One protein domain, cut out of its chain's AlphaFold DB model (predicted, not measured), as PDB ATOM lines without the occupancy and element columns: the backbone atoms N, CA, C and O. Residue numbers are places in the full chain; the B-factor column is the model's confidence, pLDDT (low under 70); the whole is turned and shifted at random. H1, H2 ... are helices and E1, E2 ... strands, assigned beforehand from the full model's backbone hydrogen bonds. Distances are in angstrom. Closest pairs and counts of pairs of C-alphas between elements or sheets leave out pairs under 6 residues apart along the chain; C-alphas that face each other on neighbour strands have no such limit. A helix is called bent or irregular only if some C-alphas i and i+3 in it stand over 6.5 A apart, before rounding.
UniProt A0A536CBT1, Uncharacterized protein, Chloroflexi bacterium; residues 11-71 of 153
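Overview. This is residues 11 to 71 of the 153 residues of an uncharacterized protein of Chloroflexi bacterium (UniProt A0A536CBT1). A strongly twisted five-stranded sheet, curled like part of a barrel, wraps round one short helix, H1, which packs on one of its faces. The long E4 and E5 hairpin runs on past this body, and residues 59 to 64 stick out at its tip. The printed part has 61 residues, with H1 followed by E1 to E5; the sheet's order is E1 - E2 - E3 - E4 - E5, all antiparallel, and the class is mixed. The whole is compact, with a radius of gyration of the C-alphas of 11.6 A, yet elongated in outline, spanning 36 by 22 by 21 A.

Arrangement. The sheet is a meander, each strand the antiparallel neighbour of the one before. E1, residues 27 to 29, and E2, residues 36 to 39, form a hairpin at 140 degrees, with N 28 and O 37 within hydrogen-bond range at 2.9 A. E3, residues 44 to 47, forms a hairpin with E2 at 161 degrees, with N 38 and O 46 at 2.8 A. E4, residues 52 to 59, forms a hairpin with E3 at 130 degrees, with N 45 and O 53 at 2.8 A. E5, residues 64 to 70, forms a hairpin with E4 at 155 degrees, with N 56 and O 67 at 2.8 A. Edge strands E1 and E5 are apart. H1, residues 11 to 21, is on the sheet in two layers, helix on one face; its closest C-alphas to E5 are those of Glu 12 and Leu 68, 6.0 A. In H1, 5 of 7 O i to N i+4 pairs are within hydrogen-bond range.

Along the chain. E4 is 21.8 A long and E5 18.5 A; E2 is 10.5 A, E3 10.2 A and E1 7.2 A. H1, 14.5 A long, begins at C-alpha 11 (1.357, -38.720, -21.520) and is irregular: C-alphas 17 and 20 are 7.3 A apart. E5 ends at C-alpha 70 (12.358, -44.428, -25.121).

Size, cuts and confidence. The C-alphas farthest apart, of Ser 27 and Pro 61, are 35.9 A apart. The printed part has no cut and no long link. Its mean pLDDT is 88.7, and no printed residue is under 70.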
ATOM      1  N   CYS A  11       0.662 -37.915 -22.488       83.25
ATOM      2  CA  CYS A  11       1.357 -38.720 -21.520       83.25
ATOM      3  C   CYS A  11       2.723 -38.157 -21.099       83.25
ATOM      4  O   CYS A  11       2.982 -38.129 -19.909       83.25
ATOM      5  N   GLU A  12       3.591 -37.715 -22.015       84.25
ATOM      6  CA  GLU A  12       4.905 -37.143 -21.691       84.25
ATOM      7  C   GLU A  12       4.768 -35.925 -20.784       84.25
ATOM      8  O   GLU A  12       5.330 -35.940 -19.695       84.25
ATOM      9  N   ASP A  13       4.001 -34.907 -21.181       82.44
ATOM     10  CA  ASP A  13       3.840 -33.699 -20.361       82.44
ATOM     11  C   ASP A  13       3.281 -34.039 -18.976       82.44
ATOM     12  O   ASP A  13       3.847 -33.623 -17.963       82.44
ATOM     13  N   TRP A  14       2.245 -34.882 -18.932       85.38
ATOM     14  CA  TRP A  14       1.664 -35.353 -17.680       85.38
ATOM     15  C   TRP A  14       2.674 -36.102 -16.807       85.38
ATOM     16  O   TRP A  14       2.748 -35.879 -15.605       85.38
ATOM     17  N   ILE A  15       3.470 -36.999 -17.388       89.75
ATOM     18  CA  ILE A  15       4.455 -37.799 -16.656       89.75
ATOM     19  C   ILE A  15       5.626 -36.933 -16.183       89.75
ATOM     20  O   ILE A  15       6.125 -37.128 -15.075       89.75
ATOM     21  N   ILE A  16       6.064 -35.960 -16.979       88.50
ATOM     22  CA  ILE A  16       7.114 -35.024 -16.576       88.50
ATOM     23  C   ILE A  16       6.652 -34.145 -15.409       88.50
ATOM     24  O   ILE A  16       7.446 -33.876 -14.505       88.50
ATOM     25  N   GLU A  17       5.393 -33.722 -15.395       87.94
ATOM     26  CA  GLU A  17       4.852 -32.879 -14.327       87.94
ATOM     27  C   GLU A  17       4.467 -33.693 -13.080       87.94
ATOM     28  O   GLU A  17       4.902 -33.384 -11.973       87.94
ATOM     29  N   TRP A  18       3.719 -34.784 -13.260       89.25
ATOM     30  CA  TRP A  18       3.065 -35.516 -12.171       89.25
ATOM     31  C   TRP A  18       3.655 -36.902 -11.891       89.25
ATOM     32  O   TRP A  18       3.420 -37.474 -10.826       89.25
ATOM     33  N   GLY A  19       4.454 -37.456 -12.807       87.81
ATOM     34  CA  GLY A  19       4.997 -38.816 -12.704       87.81
ATOM     35  C   GLY A  19       5.837 -39.058 -11.446       87.81
ATOM     36  O   GLY A  19       5.843 -40.163 -10.894       87.81
ATOM     37  N   GLY A  20       6.480 -38.005 -10.931       88.19
ATOM     38  CA  GLY A  20       7.241 -38.033  -9.680       88.19
ATOM     39  C   GLY A  20       6.400 -38.411  -8.455       88.19
ATOM     40  O   GLY A  20       6.898 -39.126  -7.590       88.19
ATOM     41  N   PHE A  21       5.119 -38.028  -8.416       89.44
ATOM     42  CA  PHE A  21       4.229 -38.272  -7.273       89.44
ATOM     43  C   PHE A  21       3.684 -39.701  -7.207       89.44
ATOM     44  O   PHE A  21       3.255 -40.155  -6.144       89.44
ATOM     45  N   TYR A  22       3.690 -40.440  -8.321       89.31
ATOM     46  CA  TYR A  22       3.298 -41.844  -8.294       89.31
ATOM     47  C   TYR A  22       4.361 -42.679  -7.569       89.31
ATOM     48  O   TYR A  22       5.565 -42.494  -7.759       89.31
ATOM     49  N   LYS A  23       3.910 -43.638  -6.756       90.38
ATOM     50  CA  LYS A  23       4.781 -44.672  -6.181       90.38
ATOM     51  C   LYS A  23       5.278 -45.614  -7.280       90.38
ATOM     52  O   LYS A  23       4.635 -45.739  -8.325       90.38
ATOM     53  N   SER A  24       6.397 -46.292  -7.041       91.00
ATOM     54  CA  SER A  24       6.810 -47.408  -7.893       91.00
ATOM     55  C   SER A  24       5.700 -48.463  -7.968       91.00
ATOM     56  O   SER A  24       4.880 -48.611  -7.062       91.00
ATOM     57  N   ASP A  25       5.637 -49.143  -9.108       91.56
ATOM     58  CA  ASP A  25       4.614 -50.119  -9.482       91.56
ATOM     59  C   ASP A  25       3.179 -49.570  -9.628       91.56
ATOM     60  O   ASP A  25       2.248 -50.313  -9.941       91.56
ATOM     61  N   ARG A  26       2.968 -48.256  -9.479       94.56
ATOM     62  CA  ARG A  26       1.644 -47.647  -9.638       94.56
ATOM     63  C   ARG A  26       1.236 -47.575 -11.109       94.56
ATOM     64  O   ARG A  26       1.908 -46.934 -11.921       94.56
ATOM     65  N   SER A  27       0.077 -48.148 -11.416       94.75
ATOM     66  CA  SER A  27      -0.632 -47.921 -12.678       94.75
ATOM     67  C   SER A  27      -1.435 -46.619 -12.646       94.75
ATOM     68  O   SER A  27      -2.021 -46.258 -11.621       94.75
ATOM     69  N   PHE A  28      -1.474 -45.924 -13.778       93.00
ATOM     70  CA  PHE A  28      -2.266 -44.719 -14.010       93.00
ATOM     71  C   PHE A  28      -2.625 -44.615 -15.495       93.00
ATOM     72  O   PHE A  28      -2.056 -45.316 -16.329       93.00
ATOM     73  N   SER A  29      -3.554 -43.728 -15.834       91.12
ATOM     74  CA  SER A  29      -3.891 -43.427 -17.226       91.12
ATOM     75  C   SER A  29      -3.664 -41.950 -17.490       91.12
ATOM     76  O   SER A  29      -3.896 -41.120 -16.611       91.12
ATOM     77  N   CYS A  30      -3.211 -41.618 -18.697       86.31
ATOM     78  CA  CYS A  30      -3.152 -40.228 -19.123       86.31
ATOM     79  C   CYS A  30      -4.574 -39.642 -19.100       86.31
ATOM     80  O   CYS A  30      -5.464 -40.221 -19.729       86.31
ATOM     81  N   PRO A  31      -4.804 -38.506 -18.420       82.06
ATOM     82  CA  PRO A  31      -6.141 -37.927 -18.306       82.06
ATOM     83  C   PRO A  31      -6.692 -37.420 -19.644       82.06
ATOM     84  O   PRO A  31      -7.901 -37.286 -19.790       82.06
ATOM     85  N   GLU A  32      -5.830 -37.160 -20.629       79.38
ATOM     86  CA  GLU A  32      -6.259 -36.625 -21.922       79.38
ATOM     87  C   GLU A  32      -6.602 -37.701 -22.958       79.38
ATOM     88  O   GLU A  32      -7.566 -37.548 -23.702       79.38
ATOM     89  N   CYS A  33      -5.812 -38.776 -23.049       83.31
ATOM     90  CA  CYS A  33      -5.993 -39.806 -24.085       83.31
ATOM     91  C   CYS A  33      -6.305 -41.200 -23.536       83.31
ATOM     92  O   CYS A  33      -6.327 -42.159 -24.305       83.31
ATOM     93  N   ALA A  34      -6.475 -41.334 -22.219       87.06
ATOM     94  CA  ALA A  34      -6.705 -42.597 -21.521       87.06
ATOM     95  C   ALA A  34      -5.617 -43.673 -21.717       87.06
ATOM     96  O   ALA A  34      -5.785 -44.796 -21.243       87.06
ATOM     97  N   THR A  35      -4.483 -43.353 -22.360       88.38
ATOM     98  CA  THR A  35      -3.372 -44.302 -22.521       88.38
ATOM     99  C   THR A  35      -2.922 -44.777 -21.147       88.38
ATOM    100  O   THR A  35      -2.629 -43.959 -20.274       88.38
ATOM    101  N   ALA A  36      -2.869 -46.096 -20.966       92.75
ATOM    102  CA  ALA A  36      -2.437 -46.716 -19.726       92.75
ATOM    103  C   ALA A  36      -0.913 -46.635 -19.568       92.75
ATOM    104  O   ALA A  36      -0.164 -46.826 -20.529       92.75
ATOM    105  N   TRP A  37      -0.471 -46.401 -18.339       94.69
ATOM    106  CA  TRP A  37       0.926 -46.320 -17.938       94.69
ATOM    107  C   TRP A  37       1.150 -46.990 -16.588       94.69
ATOM    108  O   TRP A  37       0.249 -47.099 -15.757       94.69
ATOM    109  N   LYS A  38       2.388 -47.406 -16.352       95.81
ATOM    110  CA  LYS A  38       2.855 -47.919 -15.069       95.81
ATOM    111  C   LYS A  38       4.196 -47.291 -14.731       95.81
ATOM    112  O   LYS A  38       5.113 -47.352 -15.546       95.81
ATOM    113  N   LYS A  39       4.337 -46.713 -13.538       95.69
ATOM    114  CA  LYS A  39       5.649 -46.293 -13.035       95.69
ATOM    115  C   LYS A  39       6.417 -47.535 -12.607       95.69
ATOM    116  O   LYS A  39       5.963 -48.262 -11.730       95.69
ATOM    117  N   THR A  40       7.543 -47.812 -13.244       94.06
ATOM    118  CA  THR A  40       8.351 -49.005 -12.951       94.06
ATOM    119  C   THR A  40       9.531 -48.690 -12.048       94.06
ATOM    120  O   THR A  40       9.988 -49.576 -11.343       94.06
ATOM    121  N   ASP A  41       9.996 -47.441 -12.049       91.56
ATOM    122  CA  ASP A  41      11.076 -46.949 -11.190       91.56
ATOM    123  C   ASP A  41      10.927 -45.427 -10.984       91.56
ATOM    124  O   ASP A  41       9.981 -44.825 -11.494       91.56
ATOM    125  N   THR A  42      11.852 -44.799 -10.261       89.25
ATOM    126  CA  THR A  42      11.911 -43.363  -9.946       89.25
ATOM    127  C   THR A  42      11.627 -42.491 -11.170       89.25
ATOM    128  O   THR A  42      10.715 -41.666 -11.130       89.25
ATOM    129  N   ASP A  43      12.331 -42.760 -12.270       91.12
ATOM    130  CA  ASP A  43      12.248 -42.007 -13.525       91.12
ATOM    131  C   ASP A  43      11.850 -42.874 -14.725       91.12
ATOM    132  O   ASP A  43      11.979 -42.445 -15.870       91.12
ATOM    133  N   THR A  44      11.336 -44.083 -14.491       93.56
ATOM    134  CA  THR A  44      11.025 -45.037 -15.563       93.56
ATOM    135  C   THR A  44       9.544 -45.394 -15.580       93.56
ATOM    136  O   THR A  44       8.941 -45.709 -14.551       93.56
ATOM    137  N   TYR A  45       8.964 -45.370 -16.777       93.75
ATOM    138  CA  TYR A  45       7.540 -45.525 -17.031       93.75
ATOM    139  C   TYR A  45       7.325 -46.494 -18.187       93.75
ATOM    140  O   TYR A  45       7.966 -46.394 -19.230       93.75
ATOM    141  N   ARG A  46       6.392 -47.425 -18.028       93.88
ATOM    142  CA  ARG A  46       5.988 -48.366 -19.071       93.88
ATOM    143  C   ARG A  46       4.620 -47.978 -19.597       93.88
ATOM    144  O   ARG A  46       3.686 -47.831 -18.811       93.88
ATOM    145  N   ARG A  47       4.496 -47.836 -20.910       91.44
ATOM    146  CA  ARG A  47       3.219 -47.633 -21.592       91.44
ATOM    147  C   ARG A  47       2.463 -48.961 -21.694       91.44
ATOM    148  O   ARG A  47       3.072 -50.028 -21.690       91.44
ATOM    149  N   GLY A  48       1.138 -48.912 -21.809       88.06
ATOM    150  CA  GLY A  48       0.277 -50.095 -21.937       88.06
ATOM    151  C   GLY A  48       0.575 -50.985 -23.151       88.06
ATOM    152  O   GLY A  48       0.194 -52.147 -23.147       88.06
ATOM    153  N   ASP A  49       1.295 -50.471 -24.152       87.69
ATOM    154  CA  ASP A  49       1.797 -51.238 -25.301       87.69
ATOM    155  C   ASP A  49       3.152 -51.931 -25.041       87.69
ATOM    156  O   ASP A  49       3.735 -52.517 -25.947       87.69
ATOM    157  N   GLY A  50       3.665 -51.861 -23.811       88.88
ATOM    158  CA  GLY A  50       4.903 -52.507 -23.380       88.88
ATOM    159  C   GLY A  50       6.161 -51.653 -23.533       88.88
ATOM    160  O   GLY A  50       7.177 -51.985 -22.919       88.88
ATOM    161  N   ARG A  51       6.118 -50.535 -24.271       89.88
ATOM    162  CA  ARG A  51       7.292 -49.663 -24.438       89.88
ATOM    163  C   ARG A  51       7.680 -48.998 -23.124       89.88
ATOM    164  O   ARG A  51       6.826 -48.550 -22.356       89.88
ATOM    165  N   VAL A  52       8.983 -48.910 -22.884       90.94
ATOM    166  CA  VAL A  52       9.555 -48.308 -21.677       90.94
ATOM    167  C   VAL A  52      10.158 -46.959 -22.027       90.94
ATOM    168  O   VAL A  52      10.860 -46.816 -23.025       90.94
ATOM    169  N   PHE A  53       9.888 -45.978 -21.180       90.69
ATOM    170  CA  PHE A  53      10.349 -44.611 -21.301       90.69
ATOM    171  C   PHE A  53      11.028 -44.193 -20.007       90.69
ATOM    172  O   PHE A  53      10.548 -44.495 -18.916       90.69
ATOM    173  N   THR A  54      12.123 -43.461 -20.134       90.25
ATOM    174  CA  THR A  54      12.859 -42.900 -19.007       90.25
ATOM    175  C   THR A  54      12.812 -41.385 -19.101       90.25
ATOM    176  O   THR A  54      13.065 -40.812 -20.166       90.25
ATOM    177  N   ARG A  55      12.507 -40.727 -17.984       89.25
ATOM    178  CA  ARG A  55      12.657 -39.285 -17.847       89.25
ATOM    179  C   ARG A  55      14.129 -38.937 -18.002       89.25
ATOM    180  O   ARG A  55      14.993 -39.444 -17.297       89.25
ATOM    181  N   ARG A  56      14.406 -38.062 -18.955       87.25
ATOM    182  CA  ARG A  56      15.732 -37.534 -19.248       87.25
ATOM    183  C   ARG A  56      15.657 -36.023 -19.265       87.25
ATOM    184  O   ARG A  56      14.589 -35.447 -19.455       87.25
ATOM    185  N   THR A  57      16.808 -35.389 -19.128       87.31
ATOM    186  CA  THR A  57      16.928 -33.938 -19.235       87.31
ATOM    187  C   THR A  57      17.899 -33.620 -20.354       87.31
ATOM    188  O   THR A  57      19.053 -34.041 -20.324       87.31
ATOM    189  N   ARG A  58      17.434 -32.882 -21.363       85.75
ATOM    190  CA  ARG A  58      18.310 -32.261 -22.355       85.75
ATOM    191  C   ARG A  58      18.834 -30.961 -21.761       85.75
ATOM    192  O   ARG A  58      18.037 -30.113 -21.378       85.75
ATOM    193  N   VAL A  59      20.148 -30.808 -21.686       86.62
ATOM    194  CA  VAL A  59      20.786 -29.577 -21.210       86.62
ATOM    195  C   VAL A  59      21.278 -28.804 -22.424       86.62
ATOM    196  O   VAL A  59      22.055 -29.333 -23.214       86.62
ATOM    197  N   GLY A  60      20.766 -27.591 -22.594       86.06
ATOM    198  CA  GLY A  60      21.235 -26.644 -23.592       86.06
ATOM    199  C   GLY A  60      22.113 -25.553 -22.987       86.06
ATOM    200  O   GLY A  60      22.338 -25.542 -21.776       86.06
ATOM    201  N   PRO A  61      22.574 -24.602 -23.815       86.12
ATOM    202  CA  PRO A  61      23.473 -23.537 -23.374       86.12
ATOM    203  C   PRO A  61      22.870 -22.608 -22.315       86.12
ATOM    204  O   PRO A  61      23.603 -22.046 -21.509       86.12
ATOM    205  N   GLN A  62      21.545 -22.420 -22.328       86.62
ATOM    206  CA  GLN A  62      20.859 -21.439 -21.476       86.62
ATOM    207  C   GLN A  62      19.729 -22.036 -20.628       86.62
ATOM    208  O   GLN A  62      19.258 -21.392 -19.694       86.62
ATOM    209  N   ALA A  63      19.266 -23.247 -20.945       87.75
ATOM    210  CA  ALA A  63      18.159 -23.888 -20.246       87.75
ATOM    211  C   ALA A  63      18.252 -25.415 -20.310       87.75
ATOM    212  O   ALA A  63      18.917 -25.985 -21.176       87.75
ATOM    213  N   SER A  64      17.524 -26.087 -19.422       87.00
ATOM    214  CA  SER A  64      17.336 -27.534 -19.453       87.00
ATOM    215  C   SER A  64      15.879 -27.892 -19.742       87.00
ATOM    216  O   SER A  64      14.954 -27.144 -19.425       87.00
ATOM    217  N   PHE A  65      15.669 -29.033 -20.395       86.56
ATOM    218  CA  PHE A  65      14.355 -29.495 -20.821       86.56
ATOM    219  C   PHE A  65      14.152 -30.970 -20.476       86.56
ATOM    220  O   PHE A  65      14.812 -31.830 -21.074       86.56
ATOM    221  N   PRO A  66      13.252 -31.290 -19.533       86.94
ATOM    222  CA  PRO A  66      12.888 -32.667 -19.249       86.94
ATOM    223  C   PRO A  66      12.003 -33.247 -20.363       86.94
ATOM    224  O   PRO A  66      11.116 -32.566 -20.873       86.94
ATOM    225  N   TYR A  67      12.232 -34.507 -20.726       84.75
ATOM    226  CA  TYR A  67      11.464 -35.248 -21.735       84.75
ATOM    227  C   TYR A  67      11.454 -36.752 -21.423       84.75
ATOM    228  O   TYR A  67      12.258 -37.225 -20.614       84.75
ATOM    229  N   LEU A  68      10.563 -37.517 -22.059       84.69
ATOM    230  CA  LEU A  68      10.563 -38.976 -21.990       84.69
ATOM    231  C   LEU A  68      11.310 -39.552 -23.195       84.69
ATOM    232  O   LEU A  68      10.848 -39.502 -24.332       84.69
ATOM    233  N   GLY A  69      12.483 -40.131 -22.947       84.69
ATOM    234  CA  GLY A  69      13.211 -40.895 -23.958       84.69
ATOM    235  C   GLY A  69      12.796 -42.359 -23.919       84.69
ATOM    236  O   GLY A  69      12.746 -42.937 -22.834       84.69
ATOM    237  N   ALA A  70      12.537 -42.980 -25.072       84.88
ATOM    238  CA  ALA A  70      12.358 -44.428 -25.121       84.88
ATOM    239  C   ALA A  70      13.643 -45.130 -24.641       84.88
ATOM    240  O   ALA A  70      14.764 -44.700 -24.941       84.88
ATOM    241  N   ALA A  71      13.488 -46.199 -23.861       83.56
ATOM    242  CA  ALA A  71      14.609 -46.959 -23.310       83.56
ATOM    243  C   ALA A  71      15.431 -47.658 -24.408       83.56
ATOM    244  O   ALA A  71      16.627 -47.865 -24.231       83.56
TER     245      ALA A  71